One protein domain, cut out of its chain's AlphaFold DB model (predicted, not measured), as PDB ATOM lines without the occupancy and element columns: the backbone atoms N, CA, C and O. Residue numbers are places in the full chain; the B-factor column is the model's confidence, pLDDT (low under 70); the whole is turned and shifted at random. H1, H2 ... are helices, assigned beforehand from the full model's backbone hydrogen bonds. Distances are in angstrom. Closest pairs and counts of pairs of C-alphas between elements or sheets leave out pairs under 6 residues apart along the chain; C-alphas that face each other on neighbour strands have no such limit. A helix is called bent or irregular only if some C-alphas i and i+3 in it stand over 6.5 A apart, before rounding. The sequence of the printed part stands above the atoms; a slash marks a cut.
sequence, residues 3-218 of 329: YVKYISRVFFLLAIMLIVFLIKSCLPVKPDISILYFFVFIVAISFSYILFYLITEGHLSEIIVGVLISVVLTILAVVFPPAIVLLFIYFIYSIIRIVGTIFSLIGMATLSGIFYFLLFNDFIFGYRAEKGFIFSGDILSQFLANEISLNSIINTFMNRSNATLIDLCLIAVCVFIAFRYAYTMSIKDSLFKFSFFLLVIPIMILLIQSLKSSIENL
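Overview. This is residues 3 to 218 of the 329 residues of an uncharacterized protein of Spirochaetia bacterium (UniProt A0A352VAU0). The core is a loose bundle of H1, H2, H8 and the arm H9a, with the arm H4b packed on H8 and H9a; from it H3 and H4a reach away as a long helical V that closes at its tip. At the other end of the long axis lies a loopy part with the short helices H6 and H7, and residues 205 to 218 of H9 stick out by themselves. The printed part has 216 residues with nine named helices, H1 to H9 in chain order, and no named strand; the class is all helix. The whole is loose, with a radius of gyration of the C-alphas of 22.6 A, and elongated, spanning 78 by 50 by 28 A.

Along the chain. Begin with the longest helix, H4, residues 81 to 119; by its hydrogen bonds it was assigned as one helix, but it is bent, with C-alphas 104 and 107 6.5 A apart. Find C-alpha 81 at (106.304, 107.119, 22.403); from there the arm H4a runs 36.0 A to residue 104, and H4b, residues 107 to 119, covers 18.4 A. Before it come H1, residues 3 to 26, 34.6 A from C-alpha 3 at (126.625, 90.322, 76.290); H2, residues 31 to 56, 37.4 A; and H3, residues 59 to 79, 30.8 A. After it come H5, residues 121 to 124, H6, residues 138 to 144, H7, residues 150 to 158, and H8, residues 163 to 184, 32.0 A. H9, residues 187 to 218, was also assigned as one helix by its hydrogen bonds but is bent, with C-alphas 198 and 201 6.9 A apart: H9a is residues 187 to 198, 16.4 A, and H9b is residues 201 to 218, 25.4 A, ending at C-alpha 218 (92.948, 121.505, 43.879).

Arrangement. Look first at H4a and H3, a helical hairpin at a shallow tilt of 30 degrees, opposite ways; they touch with residues 83 to 87 and 73 to 77 alone, the closest C-alphas being those of Ala 77 and Ala 83, 4.9 A apart. H4b touches H8, closest at the C-alphas of Leu 118 and Leu 170, 5.8 A. H4b also touches H9a, at Ser 112 and Phe 197, 5.9 A between C-alphas, and H9b, at Gly 113 and Ile 201, 6.7 A between C-alphas. H8 touches H1 at a steep tilt of 38 degrees, opposite ways, with the C-alphas of Val 10 and Ala 178 closest, 5.4 A. H9a touches H2 at a shallow tilt of 33 degrees, only just short of steep, with the C-alphas of Ser 46 and Ser 195 closest, 4.6 A. H5 and H7 are each close to H8 but not clearly touching it, at 7.7 A and 6.6 A between closest C-alphas, and H6 touches no helix. In H1, H2, H3, H4b, H6, H7, H9a and H9b every O i to N i+4 pair is within hydrogen-bond range; H4a has 18 of 20, H8 has 17 of 18, and H5 is too short for such a pair.

Size, cuts and confidence. The two C-alphas farthest apart are those of Pro 82 and Glu 147, 78.9 A. The printed part has no cut, and the one long link is the 13 residues between H5 and H6. Look for pLDDT under 70 at residues 28 to 31, 125 to 164 and 214 to 218 of this model; the mean of the printed part is 77.2.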
ATOM      1  N   TYR A   3     127.524  89.680  75.322       81.12
ATOM      2  CA  TYR A   3     126.625  90.322  76.290       81.12
ATOM      3  C   TYR A   3     127.046  91.743  76.693       81.12
ATOM      4  O   TYR A   3     126.204  92.626  76.811       81.12
ATOM      5  N   VAL A   4     128.352  92.003  76.827       82.00
ATOM      6  CA  VAL A   4     128.869  93.335  77.195       82.00
ATOM      7  C   VAL A   4     128.559  94.366  76.103       82.00
ATOM      8  O   VAL A   4     128.154  95.488  76.396       82.00
ATOM      9  N   LYS A   5     128.667  93.964  74.827       82.12
ATOM     10  CA  LYS A   5     128.308  94.823  73.687       82.12
ATOM     11  C   LYS A   5     126.807  95.121  73.654       82.12
ATOM     12  O   LYS A   5     126.428  96.230  73.304       82.12
ATOM     13  N   TYR A   6     125.969  94.154  74.020       85.25
ATOM     14  CA  TYR A   6     124.519  94.331  74.082       85.25
ATOM     15  C   TYR A   6     124.102  95.329  75.171       85.25
ATOM     16  O   TYR A   6     123.394  96.290  74.884       85.25
ATOM     17  N   ILE A   7     124.607  95.152  76.396       85.50
ATOM     18  CA  ILE A   7     124.297  96.037  77.531       85.50
ATOM     19  C   ILE A   7     124.731  97.477  77.231       85.50
ATOM     20  O   ILE A   7     123.967  98.413  77.454       85.50
ATOM     21  N   SER A   8     125.921  97.654  76.647       85.44
ATOM     22  CA  SER A   8     126.415  98.972  76.236       85.44
ATOM     23  C   SER A   8     125.498  99.655  75.209       85.44
ATOM     24  O   SER A   8     125.244 100.852  75.330       85.44
ATOM     25  N   ARG A   9     124.935  98.909  74.244       86.88
ATOM     26  CA  ARG A   9     123.983  99.451  73.251       86.88
ATOM     27  C   ARG A   9     122.674  99.900  73.890       86.88
ATOM     28  O   ARG A   9     122.197 100.986  73.577       86.88
ATOM     29  N   VAL A  10     122.107  99.081  74.778       88.56
ATOM     30  CA  VAL A  10     120.866  99.424  75.497       88.56
ATOM     31  C   VAL A  10     121.074 100.690  76.322       88.56
ATOM     32  O   VAL A  10     120.270 101.615  76.234       88.56
ATOM     33  N   PHE A  11     122.179 100.761  77.068       88.75
ATOM     34  CA  PHE A  11     122.515 101.932  77.875       88.75
ATOM     35  C   PHE A  11     122.670 103.193  77.018       88.75
ATOM     36  O   PHE A  11     122.146 104.245  77.370       88.75
ATOM     37  N   PHE A  12     123.324 103.083  75.858       88.69
ATOM     38  CA  PHE A  12     123.493 104.206  74.938       88.69
ATOM     39  C   PHE A  12     122.156 104.724  74.385       88.69
ATOM     40  O   PHE A  12     121.915 105.930  74.389       88.69
ATOM     41  N   LEU A  13     121.254 103.831  73.965       88.12
ATOM     42  CA  LEU A  13     119.923 104.223  73.484       88.12
ATOM     43  C   LEU A  13     119.070 104.856  74.592       88.12
ATOM     44  O   LEU A  13     118.382 105.846  74.348       88.12
ATOM     45  N   LEU A  14     119.148 104.325  75.816       88.88
ATOM     46  CA  LEU A  14     118.482 104.919  76.977       88.88
ATOM     47  C   LEU A  14     119.037 106.306  77.312       88.88
ATOM     48  O   LEU A  14     118.259 107.203  77.620       88.88
ATOM     49  N   ALA A  15     120.352 106.509  77.203       87.81
ATOM     50  CA  ALA A  15     120.965 107.817  77.412       87.81
ATOM     51  C   ALA A  15     120.451 108.851  76.397       87.81
ATOM     52  O   ALA A  15     120.144 109.978  76.777       87.81
ATOM     53  N   ILE A  16     120.277 108.469  75.127       88.62
ATOM     54  CA  ILE A  16     119.694 109.360  74.113       88.62
ATOM     55  C   ILE A  16     118.227 109.672  74.431       88.62
ATOM     56  O   ILE A  16     117.829 110.833  74.379       88.62
ATOM     57  N   MET A  17     117.426 108.669  74.802       88.31
ATOM     58  CA  MET A  17     116.032 108.883  75.223       88.31
ATOM     59  C   MET A  17     115.936 109.829  76.430       88.31
ATOM     60  O   MET A  17     115.074 110.707  76.463       88.31
ATOM     61  N   LEU A  18     116.854 109.700  77.392       85.38
ATOM     62  CA  LEU A  18     116.953 110.605  78.534       85.38
ATOM     63  C   LEU A  18     117.298 112.034  78.093       85.38
ATOM     64  O   LEU A  18     116.689 112.979  78.582       85.38
ATOM     65  N   ILE A  19     118.223 112.203  77.144       86.88
ATOM     66  CA  ILE A  19     118.551 113.516  76.572       86.88
ATOM     67  C   ILE A  19     117.316 114.141  75.911       86.88
ATOM     68  O   ILE A  19     117.032 115.310  76.152       86.88
ATOM     69  N   VAL A  20     116.545 113.373  75.132       87.75
ATOM     70  CA  VAL A  20     115.293 113.850  74.510       87.75
ATOM     71  C   VAL A  20     114.286 114.307  75.569       87.75
ATOM     72  O   VAL A  20     113.686 115.375  75.430       87.75
ATOM     73  N   PHE A  21     114.138 113.544  76.652       84.31
ATOM     74  CA  PHE A  21     113.288 113.926  77.779       84.31
ATOM     75  C   PHE A  21     113.771 115.219  78.454       84.31
ATOM     76  O   PHE A  21     112.973 116.127  78.676       84.31
ATOM     77  N   LEU A  22     115.078 115.351  78.705       79.44
ATOM     78  CA  LEU A  22     115.671 116.556  79.295       79.44
ATOM     79  C   LEU A  22     115.495 117.791  78.405       79.44
ATOM     80  O   LEU A  22     115.187 118.867  78.915       79.44
ATOM     81  N   ILE A  23     115.629 117.639  77.083       82.88
ATOM     82  CA  ILE A  23     115.349 118.713  76.120       82.88
ATOM     83  C   ILE A  23     113.898 119.179  76.273       82.88
ATOM     84  O   ILE A  23     113.662 120.381  76.375       82.88
ATOM     85  N   LYS A  24     112.932 118.251  76.365       81.06
ATOM     86  CA  LYS A  24     111.523 118.596  76.625       81.06
ATOM     87  C   LYS A  24     111.355 119.336  77.953       81.06
ATOM     88  O   LYS A  24     110.625 120.321  78.007       81.06
ATOM     89  N   SER A  25     112.033 118.891  79.010       72.62
ATOM     90  CA  SER A  25     111.960 119.513  80.339       72.62
ATOM     91  C   SER A  25     112.600 120.903  80.423       72.62
ATOM     92  O   SER A  25     112.236 121.669  81.308       72.62
ATOM     93  N   CYS A  26     113.541 121.231  79.534       70.19
ATOM     94  CA  CYS A  26     114.252 122.514  79.527       70.19
ATOM     95  C   CYS A  26     113.526 123.609  78.717       70.19
ATOM     96  O   CYS A  26     113.894 124.782  78.772       70.19
ATOM     97  N   LEU A  27     112.491 123.247  77.953       72.56
ATOM     98  CA  LEU A  27     111.751 124.194  77.121       72.56
ATOM     99  C   LEU A  27     110.835 125.115  77.948       72.56
ATOM    100  O   LEU A  27     110.366 124.729  79.020       72.56
ATOM    101  N   PRO A  28     110.562 126.343  77.461       65.12
ATOM    102  CA  PRO A  28     109.783 127.326  78.205       65.12
ATOM    103  C   PRO A  28     108.357 126.846  78.523       65.12
ATOM    104  O   PRO A  28     107.795 125.968  77.879       65.12
ATOM    105  N   VAL A  29     107.712 127.463  79.512       61.22
ATOM    106  CA  VAL A  29     106.375 127.030  79.976       61.22
ATOM    107  C   VAL A  29     105.260 127.345  78.959       61.22
ATOM    108  O   VAL A  29     104.157 126.818  79.063       61.22
ATOM    109  N   LYS A  30     105.519 128.185  77.942       68.75
ATOM    110  CA  LYS A  30     104.519 128.525  76.914       68.75
ATOM    111  C   LYS A  30     104.301 127.342  75.952       68.75
ATOM    112  O   LYS A  30     105.209 127.054  75.174       68.75
ATOM    113  N   PRO A  31     103.113 126.711  75.937       67.38
ATOM    114  CA  PRO A  31     102.900 125.427  75.267       67.38
ATOM    115  C   PRO A  31     103.135 125.490  73.751       67.38
ATOM    116  O   PRO A  31     103.885 124.676  73.220       67.38
ATOM    117  N   ASP A  32     102.583 126.495  73.068       72.31
ATOM    118  CA  ASP A  32     102.620 126.565  71.598       72.31
ATOM    119  C   ASP A  32     104.044 126.736  71.053       72.31
ATOM    120  O   ASP A  32     104.457 126.103  70.082       72.31
ATOM    121  N   ILE A  33     104.825 127.584  71.720       75.00
ATOM    122  CA  ILE A  33     106.185 127.936  71.309       75.00
ATOM    123  C   ILE A  33     107.156 126.797  71.648       75.00
ATOM    124  O   ILE A  33     108.063 126.492  70.873       75.00
ATOM    125  N   SER A  34     106.955 126.137  72.787       77.50
ATOM    126  CA  SER A  34     107.821 125.049  73.240       77.50
ATOM    127  C   SER A  34     107.697 123.803  72.384       77.50
ATOM    128  O   SER A  34     108.712 123.195  72.053       77.50
ATOM    129  N   ILE A  35     106.480 123.454  71.960       81.06
ATOM    130  CA  ILE A  35     106.262 122.325  71.050       81.06
ATOM    131  C   ILE A  35     106.978 122.570  69.719       81.06
ATOM    132  O   ILE A  35     107.689 121.691  69.230       81.06
ATOM    133  N   LEU A  36     106.862 123.782  69.167       83.81
ATOM    134  CA  LEU A  36     107.545 124.148  67.929       83.81
ATOM    135  C   LEU A  36     109.069 124.028  68.066       83.81
ATOM    136  O   LEU A  36     109.703 123.374  67.238       83.81
ATOM    137  N   TYR A  37     109.662 124.610  69.114       83.94
ATOM    138  CA  TYR A  37     111.109 124.524  69.329       83.94
ATOM    139  C   TYR A  37     111.587 123.090  69.549       83.94
ATOM    140  O   TYR A  37     112.626 122.716  69.002       83.94
ATOM    141  N   PHE A  38     110.824 122.273  70.282       87.31
ATOM    142  CA  PHE A  38     111.124 120.852  70.431       87.31
ATOM    143  C   PHE A  38     111.194 120.159  69.071       87.31
ATOM    144  O   PHE A  38     112.187 119.502  68.760       87.31
ATOM    145  N   PHE A  39     110.157 120.327  68.245       87.19
ATOM    146  CA  PHE A  39     110.093 119.689  66.936       87.19
ATOM    147  C   PHE A  39     111.218 120.157  66.018       87.19
ATOM    148  O   PHE A  39     111.875 119.317  65.408       87.19
ATOM    149  N   VAL A  40     111.497 121.461  65.963       88.12
ATOM    150  CA  VAL A  40     112.605 122.003  65.161       88.12
ATOM    151  C   VAL A  40     113.939 121.397  65.598       88.12
ATOM    152  O   VAL A  40     114.717 120.958  64.751       88.12
ATOM    153  N   PHE A  41     114.191 121.311  66.905       88.38
ATOM    154  CA  PHE A  41     115.441 120.771  67.435       88.38
ATOM    155  C   PHE A  41     115.593 119.269  67.160       88.38
ATOM    156  O   PHE A  41     116.633 118.824  66.669       88.38
ATOM    157  N   ILE A  42     114.542 118.484  67.414       89.56
ATOM    158  CA  ILE A  42     114.544 117.039  67.158       89.56
ATOM    159  C   ILE A  42     114.678 116.740  65.668       89.56
ATOM    160  O   ILE A  42     115.446 115.845  65.305       89.56
ATOM    161  N   VAL A  43     113.984 117.485  64.805       90.00
ATOM    162  CA  VAL A  43     114.119 117.355  63.350       90.00
ATOM    163  C   VAL A  43     115.544 117.690  62.930       90.00
ATOM    164  O   VAL A  43     116.150 116.891  62.224       90.00
ATOM    165  N   ALA A  44     116.116 118.798  63.406       89.25
ATOM    166  CA  ALA A  44     117.478 119.194  63.058       89.25
ATOM    167  C   ALA A  44     118.513 118.127  63.451       89.25
ATOM    168  O   ALA A  44     119.326 117.730  62.614       89.25
ATOM    169  N   ILE A  45     118.460 117.610  64.685       90.25
ATOM    170  CA  ILE A  45     119.388 116.567  65.153       90.25
ATOM    171  C   ILE A  45     119.180 115.257  64.392       90.25
ATOM    172  O   ILE A  45     120.143 114.667  63.898       90.25
ATOM    173  N   SER A  46     117.932 114.800  64.282       90.56
ATOM    174  CA  SER A  46     117.617 113.510  63.660       90.56
ATOM    175  C   SER A  46     117.955 113.516  62.173       90.56
ATOM    176  O   SER A  46     118.554 112.566  61.672       90.56
ATOM    177  N   PHE A  47     117.632 114.607  61.477       87.94
ATOM    178  CA  PHE A  47     117.954 114.780  60.066       87.94
ATOM    179  C   PHE A  47     119.463 114.887  59.838       87.94
ATOM    180  O   PHE A  47     119.983 114.233  58.937       87.94
ATOM    181  N   SER A  48     120.183 115.629  60.687       89.69
ATOM    182  CA  SER A  48     121.648 115.722  60.604       89.69
ATOM    183  C   SER A  48     122.311 114.352  60.751       89.69
ATOM    184  O   SER A  48     123.217 114.024  59.986       89.69
ATOM    185  N   TYR A  49     121.833 113.520  61.685       89.31
ATOM    186  CA  TYR A  49     122.349 112.161  61.849       89.31
ATOM    187  C   TYR A  49     122.020 111.260  60.653       89.31
ATOM    188  O   TYR A  49     122.889 110.530  60.184       89.31
ATOM    189  N   ILE A  50     120.793 111.325  60.127       87.06
ATOM    190  CA  ILE A  50     120.402 110.573  58.924       87.06
ATOM    191  C   ILE A  50     121.278 110.965  57.731       87.06
ATOM    192  O   ILE A  50     121.744 110.089  57.006       87.06
ATOM    193  N   LEU A  51     121.538 112.260  57.544       85.62
ATOM    194  CA  LEU A  51     122.383 112.761  56.464       85.62
ATOM    195  C   LEU A  51     123.831 112.284  56.621       85.62
ATOM    196  O   LEU A  51     124.418 111.779  55.666       85.62
ATOM    197  N   PHE A  52     124.377 112.362  57.839       90.25
ATOM    198  CA  PHE A  52     125.683 111.792  58.163       90.25
ATOM    199  C   PHE A  52     125.737 110.290  57.845       90.25
ATOM    200  O   PHE A  52     126.643 109.849  57.142       90.25
ATOM    201  N   TYR A  53     124.737 109.522  58.288       87.50
ATOM    202  CA  TYR A  53     124.649 108.081  58.053       87.50
ATOM    203  C   TYR A  53     124.606 107.742  56.554       87.50
ATOM    204  O   TYR A  53     125.374 106.897  56.091       87.50
ATOM    205  N   LEU A  54     123.766 108.444  55.782       83.94
ATOM    206  CA  LEU A  54     123.639 108.277  54.328       83.94
ATOM    207  C   LEU A  54     124.958 108.532  53.589       83.94
ATOM    208  O   LEU A  54     125.270 107.810  52.640       83.94
ATOM    209  N   ILE A  55     125.729 109.536  54.024       84.56
ATOM    210  CA  ILE A  55     127.058 109.834  53.471       84.56
ATOM    211  C   ILE A  55     128.040 108.715  53.824       84.56
ATOM    212  O   ILE A  55     128.742 108.218  52.947       84.56
ATOM    213  N   THR A  56     128.092 108.302  55.093       86.69
ATOM    214  CA  THR A  56     129.102 107.343  55.565       86.69
ATOM    215  C   THR A  56     128.903 105.924  55.048       86.69
ATOM    216  O   THR A  56     129.889 105.237  54.799       86.69
ATOM    217  N   GLU A  57     127.657 105.480  54.878       84.06
ATOM    218  CA  GLU A  57     127.343 104.116  54.427       84.06
ATOM    219  C   GLU A  57     127.178 104.034  52.896       84.06
ATOM    220  O   GLU A  57     126.840 102.988  52.350       84.06
ATOM    221  N   GLY A  58     127.410 105.135  52.172       80.50
ATOM    222  CA  GLY A  58     127.387 105.151  50.706       80.50
ATOM    223  C   GLY A  58     125.996 105.003  50.079       80.50
ATOM    224  O   GLY A  58     125.878 104.994  48.858       80.50
ATOM    225  N   HIS A  59     124.922 104.963  50.871       77.25
ATOM    226  CA  HIS A  59     123.549 104.865  50.363       77.25
ATOM    227  C   HIS A  59     123.133 106.056  49.481       77.25
ATOM    228  O   HIS A  59     122.186 105.942  48.701       77.25
ATOM    229  N   LEU A  60     123.853 107.184  49.539       75.19
ATOM    230  CA  LEU A  60     123.649 108.298  48.609       75.19
ATOM    231  C   LEU A  60     123.799 107.881  47.144       75.19
ATOM    232  O   LEU A  60     123.026 108.355  46.313       75.19
ATOM    233  N   SER A  61     124.739 106.990  46.812       75.31
ATOM    234  CA  SER A  61     124.905 106.561  45.421       75.31
ATOM    235  C   SER A  61     123.693 105.774  44.933       75.31
ATOM    236  O   SER A  61     123.283 105.941  43.791       75.31
ATOM    237  N   GLU A  62     123.075 104.963  45.793       76.12
ATOM    238  CA  GLU A  62     121.873 104.198  45.448       76.12
ATOM    239  C   GLU A  62     120.669 105.121  45.199       76.12
ATOM    240  O   GLU A  62     119.946 104.950  44.216       76.12
ATOM    241  N   ILE A  63     120.503 106.155  46.033       79.50
ATOM    242  CA  ILE A  63     119.453 107.171  45.857       79.50
ATOM    243  C   ILE A  63     119.672 107.952  44.555       79.50
ATOM    244  O   ILE A  63     118.742 108.094  43.760       79.50
ATOM    245  N   ILE A  64     120.899 108.424  44.306       76.44
ATOM    246  CA  ILE A  64     121.246 109.183  43.094       76.44
ATOM    247  C   ILE A  64     121.031 108.330  41.842       76.44
ATOM    248  O   ILE A  64     120.460 108.819  40.870       76.44
ATOM    249  N   VAL A  65     121.429 107.056  41.864       79.31
ATOM    250  CA  VAL A  65     121.201 106.125  40.748       79.31
ATOM    251  C   VAL A  65     119.706 105.927  40.500       79.31
ATOM    252  O   VAL A  65     119.278 105.970  39.350       79.31
ATOM    253  N   GLY A  66     118.894 105.784  41.553       74.75
ATOM    254  CA  GLY A  66     117.439 105.697  41.419       74.75
ATOM    255  C   GLY A  66     116.825 106.928  40.743       74.75
ATOM    256  O   GLY A  66     116.014 106.789  39.827       74.75
ATOM    257  N   VAL A  67     117.254 108.129  41.144       80.50
ATOM    258  CA  VAL A  67     116.818 109.396  40.527       80.50
ATOM    259  C   VAL A  67     117.310 109.512  39.082       80.50
ATOM    260  O   VAL A  67     116.566 109.927  38.200       80.50
ATOM    261  N   LEU A  68     118.549 109.115  38.804       82.25
ATOM    262  CA  LEU A  68     119.099 109.168  37.453       82.25
ATOM    263  C   LEU A  68     118.329 108.238  36.503       82.25
ATOM    264  O   LEU A  68     117.988 108.636  35.392       82.25
ATOM    265  N   ILE A  69     117.993 107.028  36.961       78.12
ATOM    266  CA  ILE A  69     117.176 106.070  36.207       78.12
ATOM    267  C   ILE A  69     115.797 106.663  35.891       78.12
ATOM    268  O   ILE A  69     115.349 106.560  34.747       78.12
ATOM    269  N   SER A  70     115.137 107.316  36.855       76.81
ATOM    270  CA  SER A  70     113.813 107.910  36.624       76.81
ATOM    271  C   SER A  70     113.856 109.068  35.619       76.81
ATOM    272  O   SER A  70     112.987 109.157  34.746       76.81
ATOM    273  N   VAL A  71     114.897 109.905  35.660       82.19
ATOM    274  CA  VAL A  71     115.113 110.981  34.676       82.19
ATOM    275  C   VAL A  71     115.372 110.409  33.281       82.19
ATOM    276  O   VAL A  71     114.739 110.840  32.316       82.19
ATOM    277  N   VAL A  72     116.249 109.408  33.160       84.81
ATOM    278  CA  VAL A  72     116.568 108.772  31.870       84.81
ATOM    279  C   VAL A  72     115.332 108.109  31.255       84.81
ATOM    280  O   VAL A  72     115.065 108.313  30.073       84.81
ATOM    281  N   LEU A  73     114.539 107.378  32.047       76.19
ATOM    282  CA  LEU A  73     113.267 106.789  31.600       76.19
ATOM    283  C   LEU A  73     112.285 107.850  31.100       76.19
ATOM    284  O   LEU A  73     111.606 107.633  30.098       76.19
ATOM    285  N   THR A  74     112.236 109.004  31.766       77.69
ATOM    286  CA  THR A  74     111.365 110.116  31.366       77.69
ATOM    287  C   THR A  74     111.790 110.693  30.016       77.69
ATOM    288  O   THR A  74     110.954 110.855  29.130       77.69
ATOM    289  N   ILE A  75     113.089 110.939  29.815       83.31
ATOM    290  CA  ILE A  75     113.624 111.426  28.533       83.31
ATOM    291  C   ILE A  75     113.364 110.401  27.420       83.31
ATOM    292  O   ILE A  75     112.913 110.764  26.333       83.31
ATOM    293  N   LEU A  76     113.588 109.113  27.697       80.69
ATOM    294  CA  LEU A  76     113.366 108.041  26.728       80.69
ATOM    295  C   LEU A  76     111.892 107.941  26.307       80.69
ATOM    296  O   LEU A  76     111.610 107.751  25.126       80.69
ATOM    297  N   ALA A  77     110.959 108.115  27.245       76.44
ATOM    298  CA  ALA A  77     109.524 108.107  26.959       76.44
ATOM    299  C   ALA A  77     109.079 109.290  26.082       76.44
ATOM    300  O   ALA A  77     108.163 109.133  25.278       76.44
ATOM    301  N   VAL A  78     109.738 110.449  26.200       83.06
ATOM    302  CA  VAL A  78     109.485 111.612  25.330       83.06
ATOM    303  C   VAL A  78     110.009 111.370  23.913       83.06
ATOM    304  O   VAL A  78     109.338 111.710  22.943       83.06
ATOM    305  N   VAL A  79     111.199 110.772  23.781       89.38
ATOM    306  CA  VAL A  79     111.840 110.529  22.477       89.38
ATOM    307  C   VAL A  79     111.191 109.360  21.726       89.38
ATOM    308  O   VAL A  79     111.090 109.398  20.500       89.38
ATOM    309  N   PHE A  80     110.734 108.328  22.438       89.50
ATOM    310  CA  PHE A  80     110.144 107.127  21.850       89.50
ATOM    311  C   PHE A  80     108.768 106.837  22.476       89.50
ATOM    312  O   PHE A  80     108.701 106.177  23.513       89.50
ATOM    313  N   PRO A  81     107.654 107.265  21.846       80.88
ATOM    314  CA  PRO A  81     106.304 107.119  22.403       80.88
ATOM    315  C   PRO A  81     105.921 105.700  22.867       80.88
ATOM    316  O   PRO A  81     105.256 105.581  23.896       80.88
ATOM    317  N   PRO A  82     106.362 104.598  22.218       87.81
ATOM    318  CA  PRO A  82     106.096 103.252  22.733       87.81
ATOM    319  C   PRO A  82     106.755 102.953  24.094       87.81
ATOM    320  O   PRO A  82     106.260 102.102  24.834       87.81
ATOM    321  N   ALA A  83     107.830 103.661  24.476       80.44
ATOM    322  CA  ALA A  83     108.474 103.509  25.786       80.44
ATOM    323  C   ALA A  83     107.607 104.011  26.957       80.44
ATOM    324  O   ALA A  83     107.914 103.702  28.110       80.44
ATOM    325  N   ILE A  84     106.484 104.693  26.692       81.31
ATOM    326  CA  ILE A  84     105.476 105.031  27.712       81.31
ATOM    327  C   ILE A  84     104.974 103.779  28.446       81.31
ATOM    328  O   ILE A  84     104.750 103.833  29.655       81.31
ATOM    329  N   VAL A  85     104.860 102.634  27.760       84.62
ATOM    330  CA  VAL A  85     104.432 101.371  28.390       84.62
ATOM    331  C   VAL A  85     105.448 100.905  29.440       84.62
ATOM    332  O   VAL A  85     105.063 100.493  30.534       84.62
ATOM    333  N   LEU A  86     106.749 101.026  29.153       81.25
ATOM    334  CA  LEU A  86     107.818 100.694  30.104       81.25
ATOM    335  C   LEU A  86     107.836 101.656  31.295       81.25
ATOM    336  O   LEU A  86     107.999 101.212  32.433       81.25
ATOM    337  N   LEU A  87     107.617 102.952  31.053       76.00
ATOM    338  CA  LEU A  87     107.511 103.952  32.117       76.00
ATOM    339  C   LEU A  87     106.328 103.639  33.041       76.00
ATOM    340  O   LEU A  87     106.484 103.666  34.261       76.00
ATOM    341  N   PHE A  88     105.177 103.263  32.478       80.50
ATOM    342  CA  PHE A  88     104.005 102.870  33.257       80.50
ATOM    343  C   PHE A  88     104.284 101.647  34.144       80.50
ATOM    344  O   PHE A  88     103.981 101.669  35.335       80.50
ATOM    345  N   ILE A  89     104.941 100.608  33.613       86.88
ATOM    346  CA  ILE A  89     105.332  99.426  34.402       86.88
ATOM    347  C   ILE A  89     106.304  99.809  35.529       86.88
ATOM    348  O   ILE A  89     106.119  99.390  36.674       86.88
ATOM    349  N   TYR A  90     107.314 100.631  35.235       79.56
ATOM    350  CA  TYR A  90     108.275 101.108  36.234       79.56
ATOM    351  C   TYR A  90     107.603 101.940  37.336       79.56
ATOM    352  O   TYR A  90     107.944 101.818  38.517       79.56
ATOM    353  N   PHE A  91     106.616 102.754  36.965       76.69
ATOM    354  CA  PHE A  91     105.826 103.538  37.905       76.69
ATOM    355  C   PHE A  91     105.021 102.639  38.851       76.69
ATOM    356  O   PHE A  91     105.102 102.807  40.068       76.69
ATOM    357  N   ILE A  92     104.325 101.628  38.320       83.50
ATOM    358  CA  ILE A  92     103.594 100.649  39.140       83.50
ATOM    359  C   ILE A  92     104.544  99.886  40.072       83.50
ATOM    360  O   ILE A  92     104.262  99.769  41.265       83.50
ATOM    361  N   TYR A  93     105.697  99.427  39.576       83.69
ATOM    362  CA  TYR A  93     106.721  98.783  40.408       83.69
ATOM    363  C   TYR A  93     107.189  99.694  41.554       83.69
ATOM    364  O   TYR A  93     107.280  99.260  42.706       83.69
ATOM    365  N   SER A  94     107.434 100.971  41.252       77.38
ATOM    366  CA  SER A  94     107.853 101.967  42.241       77.38
ATOM    367  C   SER A  94     106.781 102.180  43.309       77.38
ATOM    368  O   SER A  94     107.105 102.167  44.495       77.38
ATOM    369  N   ILE A  95     105.504 102.284  42.917       77.31
ATOM    370  CA  ILE A  95     104.383 102.385  43.863       77.31
ATOM    371  C   ILE A  95     104.322 101.151  44.760       77.31
ATOM    372  O   ILE A  95     104.275 101.304  45.977       77.31
ATOM    373  N   ILE A  96     104.363  99.939  44.201       84.19
ATOM    374  CA  ILE A  96     104.280  98.697  44.991       84.19
ATOM    375  C   ILE A  96     105.412  98.637  46.025       84.19
ATOM    376  O   ILE A  96     105.170  98.342  47.198       84.19
ATOM    377  N   ARG A  97     106.644  98.972  45.619       76.19
ATOM    378  CA  ARG A  97     107.804  99.017  46.521       76.19
ATOM    379  C   ARG A  97     107.622 100.052  47.637       76.19
ATOM    380  O   ARG A  97     107.914  99.758  48.799       76.19
ATOM    381  N   ILE A  98     107.137 101.247  47.300       70.88
ATOM    382  CA  ILE A  98     106.876 102.318  48.272       70.88
ATOM    383  C   ILE A  98     105.775 101.897  49.245       70.88
ATOM    384  O   ILE A  98     105.960 102.026  50.451       70.88
ATOM    385  N   VAL A  99     104.673 101.328  48.755       76.75
ATOM    386  CA  VAL A  99     103.551 100.858  49.579       76.75
ATOM    387  C   VAL A  99     104.007  99.775  50.559       76.75
ATOM    388  O   VAL A  99     103.722  99.877  51.752       76.75
ATOM    389  N   GLY A 100     104.785  98.787  50.104       74.12
ATOM    390  CA  GLY A 100     105.362  97.773  50.996       74.12
ATOM    391  C   GLY A 100     106.263  98.381  52.076       74.12
ATOM    392  O   GLY A 100     106.211  97.984  53.242       74.12
ATOM    393  N   THR A 101     107.031  99.410  51.711       71.12
ATOM    394  CA  THR A 101     107.850 100.167  52.664       71.12
ATOM    395  C   THR A 101     106.959 100.893  53.677       71.12
ATOM    396  O   THR A 101     107.139 100.690  54.873       71.12
ATOM    397  N   ILE A 102     105.936 101.636  53.244       74.56
ATOM    398  CA  ILE A 102     104.987 102.346  54.124       74.56
ATOM    399  C   ILE A 102     104.325 101.395  55.130       74.56
ATOM    400  O   ILE A 102     104.289 101.698  56.324       74.56
ATOM    401  N   PHE A 103     103.862 100.222  54.689       77.44
ATOM    402  CA  PHE A 103     103.277  99.231  55.599       77.44
ATOM    403  C   PHE A 103     104.275  98.744  56.653       77.44
ATOM    404  O   PHE A 103     103.906  98.572  57.814       77.44
ATOM    405  N   SER A 104     105.553  98.591  56.295       76.50
ATOM    406  CA  SER A 104     106.597  98.251  57.271       76.50
ATOM    407  C   SER A 104     106.894  99.390  58.261       76.50
ATOM    408  O   SER A 104     107.330  99.131  59.386       76.50
ATOM    409  N   LEU A 105     106.618 100.644  57.880       80.00
ATOM    410  CA  LEU A 105     106.799 101.823  58.729       80.00
ATOM    411  C   LEU A 105     105.652 102.031  59.720       80.00
ATOM    412  O   LEU A 105     105.893 102.630  60.765       80.00
ATOM    413  N   ILE A 106     104.441 101.528  59.450       83.69
ATOM    414  CA  ILE A 106     103.274 101.710  60.334       83.69
ATOM    415  C   ILE A 106     103.580 101.284  61.771       83.69
ATOM    416  O   ILE A 106     103.300 102.038  62.697       83.69
ATOM    417  N   GLY A 107     104.220 100.128  61.970       85.00
ATOM    418  CA  GLY A 107     104.569  99.658  63.315       85.00
ATOM    419  C   GLY A 107     105.572 100.565  64.038       85.00
ATOM    420  O   GLY A 107     105.545 100.683  65.260       85.00
ATOM    421  N   MET A 108     106.456 101.233  63.295       83.19
ATOM    422  CA  MET A 108     107.387 102.212  63.858       83.19
ATOM    423  C   MET A 108     106.689 103.547  64.136       83.19
ATOM    424  O   MET A 108     106.963 104.181  65.152       83.19
ATOM    425  N   ALA A 109     105.762 103.945  63.265       86.56
ATOM    426  CA  ALA A 109     104.967 105.155  63.405       86.56
ATOM    427  C   ALA A 109     104.021 105.086  64.605       86.56
ATOM    428  O   ALA A 109     103.928 106.057  65.347       86.56
ATOM    429  N   THR A 110     103.377 103.942  64.852       88.62
ATOM    430  CA  THR A 110     102.513 103.753  66.027       88.62
ATOM    431  C   THR A 110     103.316 103.800  67.322       88.62
ATOM    432  O   THR A 110     102.937 104.507  68.251       88.62
ATOM    433  N   LEU A 111     104.466 103.121  67.368       90.00
ATOM    434  CA  LEU A 111     105.381 103.164  68.510       90.00
ATOM    435  C   LEU A 111     105.885 104.595  68.772       90.00
ATOM    436  O   LEU A 111     105.968 105.021  69.922       90.00
ATOM    437  N   SER A 112     106.189 105.343  67.705       91.69
ATOM    438  CA  SER A 112     106.604 106.747  67.787       91.69
ATOM    439  C   SER A 112     105.462 107.630  68.271       91.69
ATOM    440  O   SER A 112     105.650 108.428  69.183       91.69
ATOM    441  N   GLY A 113     104.250 107.413  67.764       90.12
ATOM    442  CA  GLY A 113     103.042 108.089  68.225       90.12
ATOM    443  C   GLY A 113     102.793 107.880  69.715       90.12
ATOM    444  O   GLY A 113     102.582 108.857  70.425       90.12
ATOM    445  N   ILE A 114     102.903 106.643  70.215       91.06
ATOM    446  CA  ILE A 114     102.779 106.335  71.651       91.06
ATOM    447  C   ILE A 114     103.864 107.061  72.455       91.06
ATOM    448  O   ILE A 114     103.571 107.652  73.492       91.06
ATOM    449  N   PHE A 115     105.109 107.052  71.979       91.69
ATOM    450  CA  PHE A 115     106.207 107.753  72.643       91.69
ATOM    451  C   PHE A 115     105.966 109.267  72.715       91.69
ATOM    452  O   PHE A 115     106.046 109.843  73.798       91.69
ATOM    453  N   TYR A 116     105.611 109.907  71.599       89.88
ATOM    454  CA  TYR A 116     105.290 111.336  71.552       89.88
ATOM    455  C   TYR A 116     104.058 111.680  72.396       89.88
ATOM    456  O   TYR A 116     104.060 112.693  73.090       89.88
ATOM    457  N   PHE A 117     103.033 110.826  72.391       87.81
ATOM    458  CA  PHE A 117     101.838 110.980  73.220       87.81
ATOM    459  C   PHE A 117     102.184 111.003  74.714       87.81
ATOM    460  O   PHE A 117     101.722 111.876  75.447       87.81
ATOM    461  N   LEU A 118     103.041 110.078  75.157       86.38
ATOM    462  CA  LEU A 118     103.517 110.030  76.541       86.38
ATOM    463  C   LEU A 118     104.446 111.208  76.869       86.38
ATOM    464  O   LEU A 118     104.371 111.759  77.965       86.38
ATOM    465  N   LEU A 119     105.284 111.630  75.918       86.50
ATOM    466  CA  LEU A 119     106.215 112.748  76.092       86.50
ATOM    467  C   LEU A 119     105.493 114.101  76.239       86.50
ATOM    468  O   LEU A 119     105.905 114.948  77.039       86.50
ATOM    469  N   PHE A 120     104.405 114.290  75.487       83.44
ATOM    470  CA  PHE A 120     103.576 115.501  75.457       83.44
ATOM    471  C   PHE A 120     102.255 115.355  76.227       83.44
ATOM    472  O   PHE A 120     101.271 116.034  75.929       83.44
ATOM    473  N   ASN A 121     102.239 114.508  77.258       78.06
ATOM    474  CA  ASN A 121     101.073 114.285  78.114       78.06
ATOM    475  C   ASN A 121     100.458 115.584  78.676       78.06
ATOM    476  O   ASN A 121      99.234 115.713  78.714       78.06
ATOM    477  N   ASP A 122     101.293 116.555  79.058       72.06
ATOM    478  CA  ASP A 122     100.879 117.833  79.638       72.06
ATOM    479  C   ASP A 122     100.042 118.656  78.634       72.06
ATOM    480  O   ASP A 122      99.096 119.335  79.032       72.06
ATOM    481  N   PHE A 123     100.348 118.559  77.333       71.94
ATOM    482  CA  PHE A 123      99.588 119.217  76.263       71.94
ATOM    483  C   PHE A 123      98.253 118.514  76.003       71.94
ATOM    484  O   PHE A 123      97.222 119.171  75.888       71.94
ATOM    485  N   ILE A 124      98.259 117.179  75.935       70.75
ATOM    486  CA  ILE A 124      97.086 116.387  75.534       70.75
ATOM    487  C   ILE A 124      96.018 116.361  76.621       70.75
ATOM    488  O   ILE A 124      94.841 116.587  76.351       70.75
ATOM    489  N   PHE A 125      96.415 116.072  77.857       67.94
ATOM    490  CA  PHE A 125      95.462 115.920  78.951       67.94
ATOM    491  C   PHE A 125      95.139 117.243  79.640       67.94
ATOM    492  O   PHE A 125      94.355 117.259  80.587       67.94
ATOM    493  N   GLY A 126      95.770 118.343  79.208       60.47
ATOM    494  CA  GLY A 126      95.630 119.643  79.854       60.47
ATOM    495  C   GLY A 126      95.929 119.577  81.351       60.47
ATOM    496  O   GLY A 126      95.432 120.420  82.100       60.47
ATOM    497  N   TYR A 127      96.700 118.569  81.799       57.06
ATOM    498  CA  TYR A 127      97.158 118.453  83.174       57.06
ATOM    499  C   TYR A 127      98.098 119.620  83.394       57.06
ATOM    500  O   TYR A 127      99.304 119.549  83.166       57.06
ATOM    501  N   ARG A 128      97.486 120.729  83.808       48.22
ATOM    502  CA  ARG A 128      98.135 121.942  84.244       48.22
ATOM    503  C   ARG A 128      99.028 121.519  85.391       48.22
ATOM    504  O   ARG A 128      98.609 121.415  86.542       48.22
ATOM    505  N   ALA A 129     100.284 121.266  85.075       49.38
ATOM    506  CA  ALA A 129     101.339 121.429  86.032       49.38
ATOM    507  C   ALA A 129     101.374 122.944  86.312       49.38
ATOM    508  O   ALA A 129     102.176 123.694  85.775       49.38
ATOM    509  N   GLU A 130     100.421 123.423  87.114       44.38
ATOM    510  CA  GLU A 130     100.494 124.726  87.779       44.38
ATOM    511  C   GLU A 130     101.708 124.743  88.725       44.38
ATOM    512  O   GLU A 130     102.274 125.779  89.045       44.38
ATOM    513  N   LYS A 131     102.194 123.542  89.053       46.03
ATOM    514  CA  LYS A 131     103.570 123.249  89.422       46.03
ATOM    515  C   LYS A 131     104.207 122.444  88.302       46.03
ATOM    516  O   LYS A 131     104.363 121.227  88.411       46.03
ATOM    517  N   GLY A 132     104.496 123.127  87.194       41.94
ATOM    518  CA  GLY A 132     105.427 122.651  86.183       41.94
ATOM    519  C   GLY A 132     106.614 122.087  86.928       41.94
ATOM    520  O   GLY A 132     107.029 122.659  87.934       41.94
ATOM    521  N   PHE A 133     107.112 120.940  86.499       42.06
ATOM    522  CA  PHE A 133     108.433 120.520  86.913       42.06
ATOM    523  C   PHE A 133     109.339 121.744  86.721       42.06
ATOM    524  O   PHE A 133     109.509 122.212  85.594       42.06
ATOM    525  N   ILE A 134     109.772 122.362  87.824       42.53
ATOM    526  CA  ILE A 134     110.580 123.580  87.818       42.53
ATOM    527  C   ILE A 134     111.988 123.132  87.403       42.53
ATOM    528  O   ILE A 134     112.915 123.189  88.182       42.53
ATOM    529  N   PHE A 135     112.145 122.625  86.176       45.09
ATOM    530  CA  PHE A 135     113.379 122.773  85.405       45.09
ATOM    531  C   PHE A 135     113.377 124.119  84.657       45.09
ATOM    532  O   PHE A 135     114.254 124.384  83.841       45.09
ATOM    533  N   SER A 136     112.430 125.015  84.979       41.38
ATOM    534  CA  SER A 136     112.697 126.459  85.012       41.38
ATOM    535  C   SER A 136     114.063 126.667  85.676       41.38
ATOM    536  O   SER A 136     114.362 125.954  86.631       41.38
ATOM    537  N   GLY A 137     114.893 127.575  85.151       44.16
ATOM    538  CA  GLY A 137     116.337 127.726  85.416       44.16
ATOM    539  C   GLY A 137     116.821 127.767  86.877       44.16
ATOM    540  O   GLY A 137     118.026 127.836  87.103       44.16
ATOM    541  N   ASP A 138     115.917 127.658  87.845       50.41
ATOM    542  CA  ASP A 138     116.150 127.453  89.267       50.41
ATOM    543  C   ASP A 138     116.886 126.150  89.596       50.41
ATOM    544  O   ASP A 138     117.751 126.185  90.453       50.41
ATOM    545  N   ILE A 139     116.649 125.007  88.936       49.06
ATOM    546  CA  ILE A 139     117.427 123.787  89.262       49.06
ATOM    547  C   ILE A 139     118.867 123.897  88.768       49.06
ATOM    548  O   ILE A 139     119.767 123.468  89.471       49.06
ATOM    549  N   LEU A 140     119.132 124.478  87.593       47.53
ATOM    550  CA  LEU A 140     120.513 124.653  87.126       47.53
ATOM    551  C   LEU A 140     121.266 125.649  88.022       47.53
ATOM    552  O   LEU A 140     122.422 125.403  88.356       47.53
ATOM    553  N   SER A 141     120.608 126.730  88.458       53.78
ATOM    554  CA  SER A 141     121.187 127.685  89.408       53.78
ATOM    555  C   SER A 141     121.327 127.101  90.820       53.78
ATOM    556  O   SER A 141     122.354 127.327  91.449       53.78
ATOM    557  N   GLN A 142     120.384 126.283  91.295       56.31
ATOM    558  CA  GLN A 142     120.445 125.579  92.588       56.31
ATOM    559  C   GLN A 142     121.433 124.398  92.581       56.31
ATOM    560  O   GLN A 142     122.039 124.090  93.605       56.31
ATOM    561  N   PHE A 143     121.638 123.748  91.431       54.00
ATOM    562  CA  PHE A 143     122.649 122.708  91.228       54.00
ATOM    563  C   PHE A 143     124.047 123.330  91.162       54.00
ATOM    564  O   PHE A 143     124.967 122.829  91.802       54.00
ATOM    565  N   LEU A 144     124.200 124.469  90.471       56.78
ATOM    566  CA  LEU A 144     125.415 125.293  90.520       56.78
ATOM    567  C   LEU A 144     125.666 125.876  91.922       56.78
ATOM    568  O   LEU A 144     126.822 126.016  92.314       56.78
ATOM    569  N   ALA A 145     124.609 126.161  92.689       60.84
ATOM    570  CA  ALA A 145     124.683 126.572  94.095       60.84
ATOM    571  C   ALA A 145     124.869 125.398  95.080       60.84
ATOM    572  O   ALA A 145     125.034 125.627  96.273       60.84
ATOM    573  N   ASN A 146     124.901 124.153  94.588       59.59
ATOM    574  CA  ASN A 146     125.164 122.936  95.361       59.59
ATOM    575  C   ASN A 146     124.164 122.654  96.510       59.59
ATOM    576  O   ASN A 146     124.510 121.986  97.483       59.59
ATOM    577  N   GLU A 147     122.918 123.135  96.407       58.88
ATOM    578  CA  GLU A 147     121.898 123.000  97.467       58.88
ATOM    579  C   GLU A 147     120.925 121.821  97.265       58.88
ATOM    580  O   GLU A 147     120.035 121.579  98.083       58.88
ATOM    581  N   ILE A 148     121.072 121.048  96.186       59.03
ATOM    582  CA  ILE A 148     120.108 119.996  95.844       59.03
ATOM    583  C   ILE A 148     120.564 118.637  96.376       59.03
ATOM    584  O   ILE A 148     121.493 118.016  95.863       59.03
ATOM    585  N   SER A 149     119.844 118.121  97.374       62.44
ATOM    586  CA  SER A 149     119.961 116.718  97.778       62.44
ATOM    587  C   SER A 149     119.184 115.807  96.818       62.44
ATOM    588  O   SER A 149     118.055 116.100  96.429       62.44
ATOM    589  N   LEU A 150     119.756 114.650  96.476       57.75
ATOM    590  CA  LEU A 150     119.127 113.633  95.613       57.75
ATOM    591  C   LEU A 150     117.728 113.221  96.128       57.75
ATOM    592  O   LEU A 150     116.815 112.972  95.345       57.75
ATOM    593  N   ASN A 151     117.531 113.255  97.450       61.69
ATOM    594  CA  ASN A 151     116.244 112.998  98.096       61.69
ATOM    595  C   ASN A 151     115.172 114.057  97.794       61.69
ATOM    596  O   ASN A 151     113.998 113.701  97.712       61.69
ATOM    597  N   SER A 152     115.524 115.337  97.620       61.09
ATOM    598  CA  SER A 152     114.524 116.369  97.298       61.09
ATOM    599  C   SER A 152     114.014 116.231  95.862       61.09
ATOM    600  O   SER A 152     112.822 116.429  95.616       61.09
ATOM    601  N   ILE A 153     114.876 115.804  94.933       59.25
ATOM    602  CA  ILE A 153     114.499 115.489  93.547       59.25
ATOM    603  C   ILE A 153     113.534 114.300  93.533       59.25
ATOM    604  O   ILE A 153     112.462 114.381  92.933       59.25
ATOM    605  N   ILE A 154     113.883 113.222  94.244       61.44
ATOM    606  CA  ILE A 154     113.059 112.009  94.331       61.44
ATOM    607  C   ILE A 154     111.702 112.322  94.973       61.44
ATOM    608  O   ILE A 154     110.670 111.928  94.437       61.44
ATOM    609  N   ASN A 155     111.667 113.081  96.070       57.75
ATOM    610  CA  ASN A 155     110.411 113.415  96.746       57.75
ATOM    611  C   ASN A 155     109.514 114.333  95.904       57.75
ATOM    612  O   ASN A 155     108.303 114.122  95.862       57.75
ATOM    613  N   THR A 156     110.085 115.305  95.187       60.66
ATOM    614  CA  THR A 156     109.338 116.155  94.242       60.66
ATOM    615  C   THR A 156     108.749 115.336  93.091       60.66
ATOM    616  O   THR A 156     107.608 115.568  92.691       60.66
ATOM    617  N   PHE A 157     109.492 114.344  92.594       54.53
ATOM    618  CA  PHE A 157     109.022 113.428  91.558       54.53
ATOM    619  C   PHE A 157     107.886 112.521  92.064       54.53
ATOM    620  O   PHE A 157     106.863 112.374  91.399       54.53
ATOM    621  N   MET A 158     108.015 111.967  93.274       54.56
ATOM    622  CA  MET A 158     107.065 110.995  93.833       54.56
ATOM    623  C   MET A 158     105.743 111.613  94.319       54.56
ATOM    624  O   MET A 158     104.729 110.918  94.357       54.56
ATOM    625  N   ASN A 159     105.704 112.910  94.646       53.91
ATOM    626  CA  ASN A 159     104.494 113.571  95.165       53.91
ATOM    627  C   ASN A 159     103.426 113.891  94.090       53.91
ATOM    628  O   ASN A 159     102.378 114.456  94.403       53.91
ATOM    629  N   ARG A 160     103.669 113.557  92.812       57.00
ATOM    630  CA  ARG A 160     102.783 113.858  91.669       57.00
ATOM    631  C   ARG A 160     102.001 112.601  91.240       57.00
ATOM    632  O   ARG A 160     102.268 112.054  90.177       57.00
ATOM    633  N   SER A 161     101.030 112.141  92.043       55.44
ATOM    634  CA  SER A 161     100.416 110.791  91.927       55.44
ATOM    635  C   SER A 161      99.916 110.369  90.535       55.44
ATOM    636  O   SER A 161      99.940 109.184  90.226       55.44
ATOM    637  N   ASN A 162      99.459 111.306  89.695       56.12
ATOM    638  CA  ASN A 162      98.944 110.988  88.354       56.12
ATOM    639  C   ASN A 162      99.995 111.151  87.246       56.12
ATOM    640  O   ASN A 162      99.899 110.491  86.216       56.12
ATOM    641  N   ALA A 163     101.010 111.998  87.443       60.62
ATOM    642  CA  ALA A 163     102.089 112.130  86.463       60.62
ATOM    643  C   ALA A 163     103.132 111.023  86.614       60.62
ATOM    644  O   ALA A 163     103.674 110.580  85.610       60.62
ATOM    645  N   THR A 164     103.334 110.503  87.830       67.31
ATOM    646  CA  THR A 164     104.250 109.382  88.077       67.31
ATOM    647  C   THR A 164     103.870 108.137  87.282       67.31
ATOM    648  O   THR A 164     104.760 107.439  86.809       67.31
ATOM    649  N   LEU A 165     102.574 107.862  87.077       74.38
ATOM    650  CA  LEU A 165     102.136 106.714  86.278       74.38
ATOM    651  C   LEU A 165     102.434 106.909  84.787       74.38
ATOM    652  O   LEU A 165     102.925 105.986  84.143       74.38
ATOM    653  N   ILE A 166     102.198 108.109  84.244       78.31
ATOM    654  CA  ILE A 166     102.494 108.411  82.835       78.31
ATOM    655  C   ILE A 166     104.010 108.432  82.594       78.31
ATOM    656  O   ILE A 166     104.474 107.868  81.604       78.31
ATOM    657  N   ASP A 167     104.784 109.000  83.519       76.62
ATOM    658  CA  ASP A 167     106.247 109.021  83.459       76.62
ATOM    659  C   ASP A 167     106.831 107.601  83.597       76.62
ATOM    660  O   ASP A 167     107.768 107.237  82.886       76.62
ATOM    661  N   LEU A 168     106.237 106.745  84.440       80.88
ATOM    662  CA  LEU A 168     106.610 105.329  84.540       80.88
ATOM    663  C   LEU A 168     106.278 104.566  83.249       80.88
ATOM    664  O   LEU A 168     107.099 103.775  82.781       80.88
ATOM    665  N   CYS A 169     105.115 104.826  82.641       86.94
ATOM    666  CA  CYS A 169     104.764 104.289  81.326       86.94
ATOM    667  C   CYS A 169     105.761 104.745  80.253       86.94
ATOM    668  O   CYS A 169     106.198 103.920  79.450       86.94
ATOM    669  N   LEU A 170     106.169 106.018  80.259       88.06
ATOM    670  CA  LEU A 170     107.184 106.543  79.345       88.06
ATOM    671  C   LEU A 170     108.517 105.807  79.521       88.06
ATOM    672  O   LEU A 170     109.085 105.337  78.537       88.06
ATOM    673  N   ILE A 171     108.989 105.640  80.760       87.00
ATOM    674  CA  ILE A 171     110.222 104.894  81.054       87.00
ATOM    675  C   ILE A 171     110.106 103.443  80.569       87.00
ATOM    676  O   ILE A 171     111.023 102.945  79.911       87.00
ATOM    677  N   ALA A 172     108.982 102.771  80.831       89.31
ATOM    678  CA  ALA A 172     108.752 101.399  80.383       89.31
ATOM    679  C   ALA A 172     108.790 101.280  78.848       89.31
ATOM    680  O   ALA A 172     109.432 100.370  78.314       89.31
ATOM    681  N   VAL A 173     108.174 102.228  78.134       91.12
ATOM    682  CA  VAL A 173     108.214 102.304  76.667       91.12
ATOM    683  C   VAL A 173     109.638 102.567  76.167       91.12
ATOM    684  O   VAL A 173     110.102 101.859  75.275       91.12
ATOM    685  N   CYS A 174     110.379 103.501  76.770       89.69
ATOM    686  CA  CYS A 174     111.780 103.772  76.426       89.69
ATOM    687  C   CYS A 174     112.666 102.529  76.576       89.69
ATOM    688  O   CYS A 174     113.458 102.219  75.682       89.69
ATOM    689  N   VAL A 175     112.509 101.789  77.679       90.06
ATOM    690  CA  VAL A 175     113.227 100.530  77.915       90.06
ATOM    691  C   VAL A 175     112.848  99.503  76.855       90.06
ATOM    692  O   VAL A 175     113.735  98.934  76.220       90.06
ATOM    693  N   PHE A 176     111.557  99.307  76.589       91.81
ATOM    694  CA  PHE A 176     111.098  98.370  75.565       91.81
ATOM    695  C   PHE A 176     111.689  98.680  74.179       91.81
ATOM    696  O   PHE A 176     112.216  97.785  73.511       91.81
ATOM    697  N   ILE A 177     111.677  99.952  73.773       90.19
ATOM    698  CA  ILE A 177     112.250 100.421  72.504       90.19
ATOM    699  C   ILE A 177     113.762 100.159  72.456       90.19
ATOM    700  O   ILE A 177     114.266  99.596  71.478       90.19
ATOM    701  N   ALA A 178     114.487 100.525  73.517       89.31
ATOM    702  CA  ALA A 178     115.933 100.337  73.597       89.31
ATOM    703  C   ALA A 178     116.316  98.852  73.503       89.31
ATOM    704  O   ALA A 178     117.212  98.495  72.739       89.31
ATOM    705  N   PHE A 179     115.595  97.974  74.208       89.75
ATOM    706  CA  PHE A 179     115.779  96.524  74.116       89.75
ATOM    707  C   PHE A 179     115.504  96.007  72.699       89.75
ATOM    708  O   PHE A 179     116.315  95.261  72.140       89.75
ATOM    709  N   ARG A 180     114.395  96.434  72.079       89.38
ATOM    710  CA  ARG A 180     114.003  95.988  70.734       89.38
ATOM    711  C   ARG A 180     115.066  96.317  69.682       89.38
ATOM    712  O   ARG A 180     115.406  95.446  68.872       89.38
ATOM    713  N   TYR A 181     115.597  97.538  69.698       87.38
ATOM    714  CA  TYR A 181     116.604  97.973  68.726       87.38
ATOM    715  C   TYR A 181     118.014  97.477  69.043       87.38
ATOM    716  O   TYR A 181     118.758  97.172  68.111       87.38
ATOM    717  N   ALA A 182     118.383  97.334  70.318       87.38
ATOM    718  CA  ALA A 182     119.698  96.811  70.692       87.38
ATOM    719  C   ALA A 182     119.857  95.314  70.378       87.38
ATOM    720  O   ALA A 182     120.970  94.866  70.094       87.38
ATOM    721  N   TYR A 183     118.764  94.540  70.433       84.75
ATOM    722  CA  TYR A 183     118.798  93.088  70.209       84.75
ATOM    723  C   TYR A 183     118.970  92.720  68.740       84.75
ATOM    724  O   TYR A 183     119.639  91.748  68.406       84.75
ATOM    725  N   THR A 184     118.361  93.503  67.855       80.56
ATOM    726  CA  THR A 184     118.219  93.129  66.447       80.56
ATOM    727  C   THR A 184     119.323  93.681  65.549       80.56
ATOM    728  O   THR A 184     119.477  93.185  64.436       80.56
ATOM    729  N   MET A 185     120.063  94.715  65.972       85.12
ATOM    730  CA  MET A 185     120.836  95.558  65.047       85.12
ATOM    731  C   MET A 185     122.199  96.011  65.590       85.12
ATOM    732  O   MET A 185     122.507  95.883  66.781       85.12
ATOM    733  N   SER A 186     123.057  96.504  64.686       88.50
ATOM    734  CA  SER A 186     124.323  97.153  65.043       88.50
ATOM    735  C   SER A 186     124.072  98.549  65.633       88.50
ATOM    736  O   SER A 186     123.014  99.125  65.425       88.50
ATOM    737  N   ILE A 187     125.042  99.124  66.358       86.31
ATOM    738  CA  ILE A 187     124.862 100.437  67.013       86.31
ATOM    739  C   ILE A 187     124.510 101.548  66.010       86.31
ATOM    740  O   ILE A 187     123.680 102.398  66.316       86.31
ATOM    741  N   LYS A 188     125.115 101.516  64.814       86.38
ATOM    742  CA  LYS A 188     124.890 102.503  63.756       86.38
ATOM    743  C   LYS A 188     123.471 102.387  63.204       86.38
ATOM    744  O   LYS A 188     122.745 103.373  63.174       86.38
ATOM    745  N   ASP A 189     123.055 101.168  62.871       85.81
ATOM    746  CA  ASP A 189     121.715 100.899  62.340       85.81
ATOM    747  C   ASP A 189     120.632 101.200  63.383       85.81
ATOM    748  O   ASP A 189     119.577 101.739  63.053       85.81
ATOM    749  N   SER A 190     120.890 100.875  64.656       88.12
ATOM    750  CA  SER A 190     119.992 101.199  65.765       88.12
ATOM    751  C   SER A 190     119.824 102.709  65.907       88.12
ATOM    752  O   SER A 190     118.697 103.166  66.079       88.12
ATOM    753  N   LEU A 191     120.908 103.485  65.804       88.19
ATOM    754  CA  LEU A 191     120.827 104.945  65.846       88.19
ATOM    755  C   LEU A 191     120.098 105.509  64.634       88.19
ATOM    756  O   LEU A 191     119.255 106.381  64.800       88.19
ATOM    757  N   PHE A 192     120.362 104.983  63.439       89.38
ATOM    758  CA  PHE A 192     119.661 105.401  62.229       89.38
ATOM    759  C   PHE A 192     118.151 105.187  62.362       89.38
ATOM    760  O   PHE A 192     117.367 106.111  62.133       89.38
ATOM    761  N   LYS A 193     117.729 104.000  62.817       87.12
ATOM    762  CA  LYS A 193     116.305 103.716  63.047       87.12
ATOM    763  C   LYS A 193     115.717 104.526  64.189       87.12
ATOM    764  O   LYS A 193     114.548 104.876  64.111       87.12
ATOM    765  N   PHE A 194     116.501 104.846  65.211       89.81
ATOM    766  CA  PHE A 194     116.074 105.713  66.300       89.81
ATOM    767  C   PHE A 194     115.863 107.162  65.839       89.81
ATOM    768  O   PHE A 194     114.829 107.760  66.130       89.81
ATOM    769  N   SER A 195     116.799 107.721  65.072       90.12
ATOM    770  CA  SER A 195     116.647 109.042  64.458       90.12
ATOM    771  C   SER A 195     115.442 109.067  63.528       90.12
ATOM    772  O   SER A 195     114.641 109.990  63.599       90.12
ATOM    773  N   PHE A 196     115.260 108.024  62.714       87.88
ATOM    774  CA  PHE A 196     114.076 107.899  61.871       87.88
ATOM    775  C   PHE A 196     112.790 107.830  62.709       87.88
ATOM    776  O   PHE A 196     111.857 108.580  62.451       87.88
ATOM    777  N   PHE A 197     112.767 107.011  63.764       91.06
ATOM    778  CA  PHE A 197     111.657 106.891  64.712       91.06
ATOM    779  C   PHE A 197     111.240 108.242  65.305       91.06
ATOM    780  O   PHE A 197     110.046 108.538  65.353       91.06
ATOM    781  N   LEU A 198     112.197 109.087  65.702       90.56
ATOM    782  CA  LEU A 198     111.906 110.435  66.197       90.56
ATOM    783  C   LEU A 198     111.359 111.365  65.107       90.56
ATOM    784  O   LEU A 198     110.569 112.256  65.409       90.56
ATOM    785  N   LEU A 199     111.759 111.161  63.854       90.19
ATOM    786  CA  LEU A 199     111.425 112.021  62.720       90.19
ATOM    787  C   LEU A 199     110.060 111.675  62.084       90.19
ATOM    788  O   LEU A 199     109.436 112.535  61.462       90.19
ATOM    789  N   VAL A 200     109.559 110.450  62.279       89.75
ATOM    790  CA  VAL A 200     108.295 109.978  61.679       89.75
ATOM    791  C   VAL A 200     107.112 110.892  62.006       89.75
ATOM    792  O   VAL A 200     106.405 111.295  61.090       89.75
ATOM    793  N   ILE A 201     106.897 111.256  63.273       89.25
ATOM    794  CA  ILE A 201     105.772 112.126  63.658       89.25
ATOM    795  C   ILE A 201     105.882 113.532  63.037       89.25
ATOM    796  O   ILE A 201     104.921 113.944  62.383       89.25
ATOM    797  N   PRO A 202     107.020 114.250  63.143       86.94
ATOM    798  CA  PRO A 202     107.196 115.523  62.445       86.94
ATOM    799  C   PRO A 202     106.931 115.434  60.933       86.94
ATOM    800  O   PRO A 202     106.227 116.281  60.387       86.94
ATOM    801  N   ILE A 203     107.439 114.395  60.255       84.94
ATOM    802  CA  ILE A 203     107.179 114.187  58.820       84.94
ATOM    803  C   ILE A 203     105.696 113.943  58.553       84.94
ATOM    804  O   ILE A 203     105.157 114.512  57.609       84.94
ATOM    805  N   MET A 204     105.027 113.119  59.357       82.88
ATOM    806  CA  MET A 204     103.604 112.822  59.176       82.88
ATOM    807  C   MET A 204     102.748 114.083  59.304       82.88
ATOM    808  O   MET A 204     101.854 114.289  58.487       82.88
ATOM    809  N   ILE A 205     103.055 114.957  60.267       82.12
ATOM    810  CA  ILE A 205     102.373 116.250  60.419       82.12
ATOM    811  C   ILE A 205     102.573 117.110  59.162       82.12
ATOM    812  O   ILE A 205     101.596 117.612  58.604       82.12
ATOM    813  N   LEU A 206     103.814 117.225  58.675       81.81
ATOM    814  CA  LEU A 206     104.121 117.972  57.449       81.81
ATOM    815  C   LEU A 206     103.420 117.385  56.218       81.81
ATOM    816  O   LEU A 206     102.907 118.136  55.391       81.81
ATOM    817  N   LEU A 207     103.357 116.057  56.102       76.88
ATOM    818  CA  LEU A 207     102.672 115.368  55.008       76.88
ATOM    819  C   LEU A 207     101.169 115.624  55.032       76.88
ATOM    820  O   LEU A 207     100.601 115.961  53.998       76.88
ATOM    821  N   ILE A 208     100.530 115.510  56.198       79.31
ATOM    822  CA  ILE A 208      99.098 115.791  56.354       79.31
ATOM    823  C   ILE A 208      98.812 117.251  55.990       79.31
ATOM    824  O   ILE A 208      97.859 117.526  55.262       79.31
ATOM    825  N   GLN A 209      99.653 118.188  56.431       78.81
ATOM    826  CA  GLN A 209      99.486 119.606  56.118       78.81
ATOM    827  C   GLN A 209      99.718 119.910  54.630       78.81
ATOM    828  O   GLN A 209      98.958 120.671  54.033       78.81
ATOM    829  N   SER A 210     100.709 119.266  54.007       72.44
ATOM    830  CA  SER A 210     100.944 119.344  52.563       72.44
ATOM    831  C   SER A 210      99.772 118.769  51.773       72.44
ATOM    832  O   SER A 210      99.370 119.352  50.767       72.44
ATOM    833  N   LEU A 211      99.207 117.642  52.212       72.06
ATOM    834  CA  LEU A 211      98.056 117.007  51.574       72.06
ATOM    835  C   LEU A 211      96.815 117.895  51.694       72.06
ATOM    836  O   LEU A 211      96.146 118.134  50.694       72.06
ATOM    837  N   LYS A 212      96.568 118.450  52.886       75.62
ATOM    838  CA  LYS A 212      95.497 119.422  53.126       75.62
ATOM    839  C   LYS A 212      95.623 120.623  52.187       75.62
ATOM    840  O   LYS A 212      94.674 120.928  51.478       75.62
ATOM    841  N   SER A 213      96.802 121.243  52.119       71.94
ATOM    842  CA  SER A 213      97.040 122.381  51.223       71.94
ATOM    843  C   SER A 213      96.903 121.995  49.746       71.94
ATOM    844  O   SER A 213      96.349 122.757  48.962       71.94
ATOM    845  N   SER A 214      97.354 120.799  49.356       62.78
ATOM    846  CA  SER A 214      97.218 120.308  47.978       62.78
ATOM    847  C   SER A 214      95.754 120.104  47.589       62.78
ATOM    848  O   SER A 214      95.372 120.445  46.475       62.78
ATOM    849  N   ILE A 215      94.936 119.583  48.505       66.31
ATOM    850  CA  ILE A 215      93.488 119.419  48.339       66.31
ATOM    851  C   ILE A 215      92.807 120.787  48.243       66.31
ATOM    852  O   ILE A 215      92.060 121.025  47.301       66.31
ATOM    853  N   GLU A 216      93.095 121.708  49.162       69.12
ATOM    854  CA  GLU A 216      92.530 123.066  49.135       69.12
ATOM    855  C   GLU A 216      92.861 123.778  47.812       69.12
ATOM    856  O   GLU A 216      91.966 124.300  47.151       69.12
ATOM    857  N   ASN A 217      94.111 123.688  47.354       65.31
ATOM    858  CA  ASN A 217      94.546 124.258  46.076       65.31
ATOM    859  C   ASN A 217      93.930 123.560  44.850       65.31
ATOM    860  O   ASN A 217      93.751 124.193  43.813       65.31
ATOM    861  N   LEU A 218      93.614 122.264  44.943       55.66
ATOM    862  CA  LEU A 218      92.948 121.505  43.879       55.66
ATOM    863  C   LEU A 218      91.503 121.975  43.662       55.66
ATOM    864  O   LEU A 218      90.992 121.906  42.543       55.66
TER     865      LEU A 218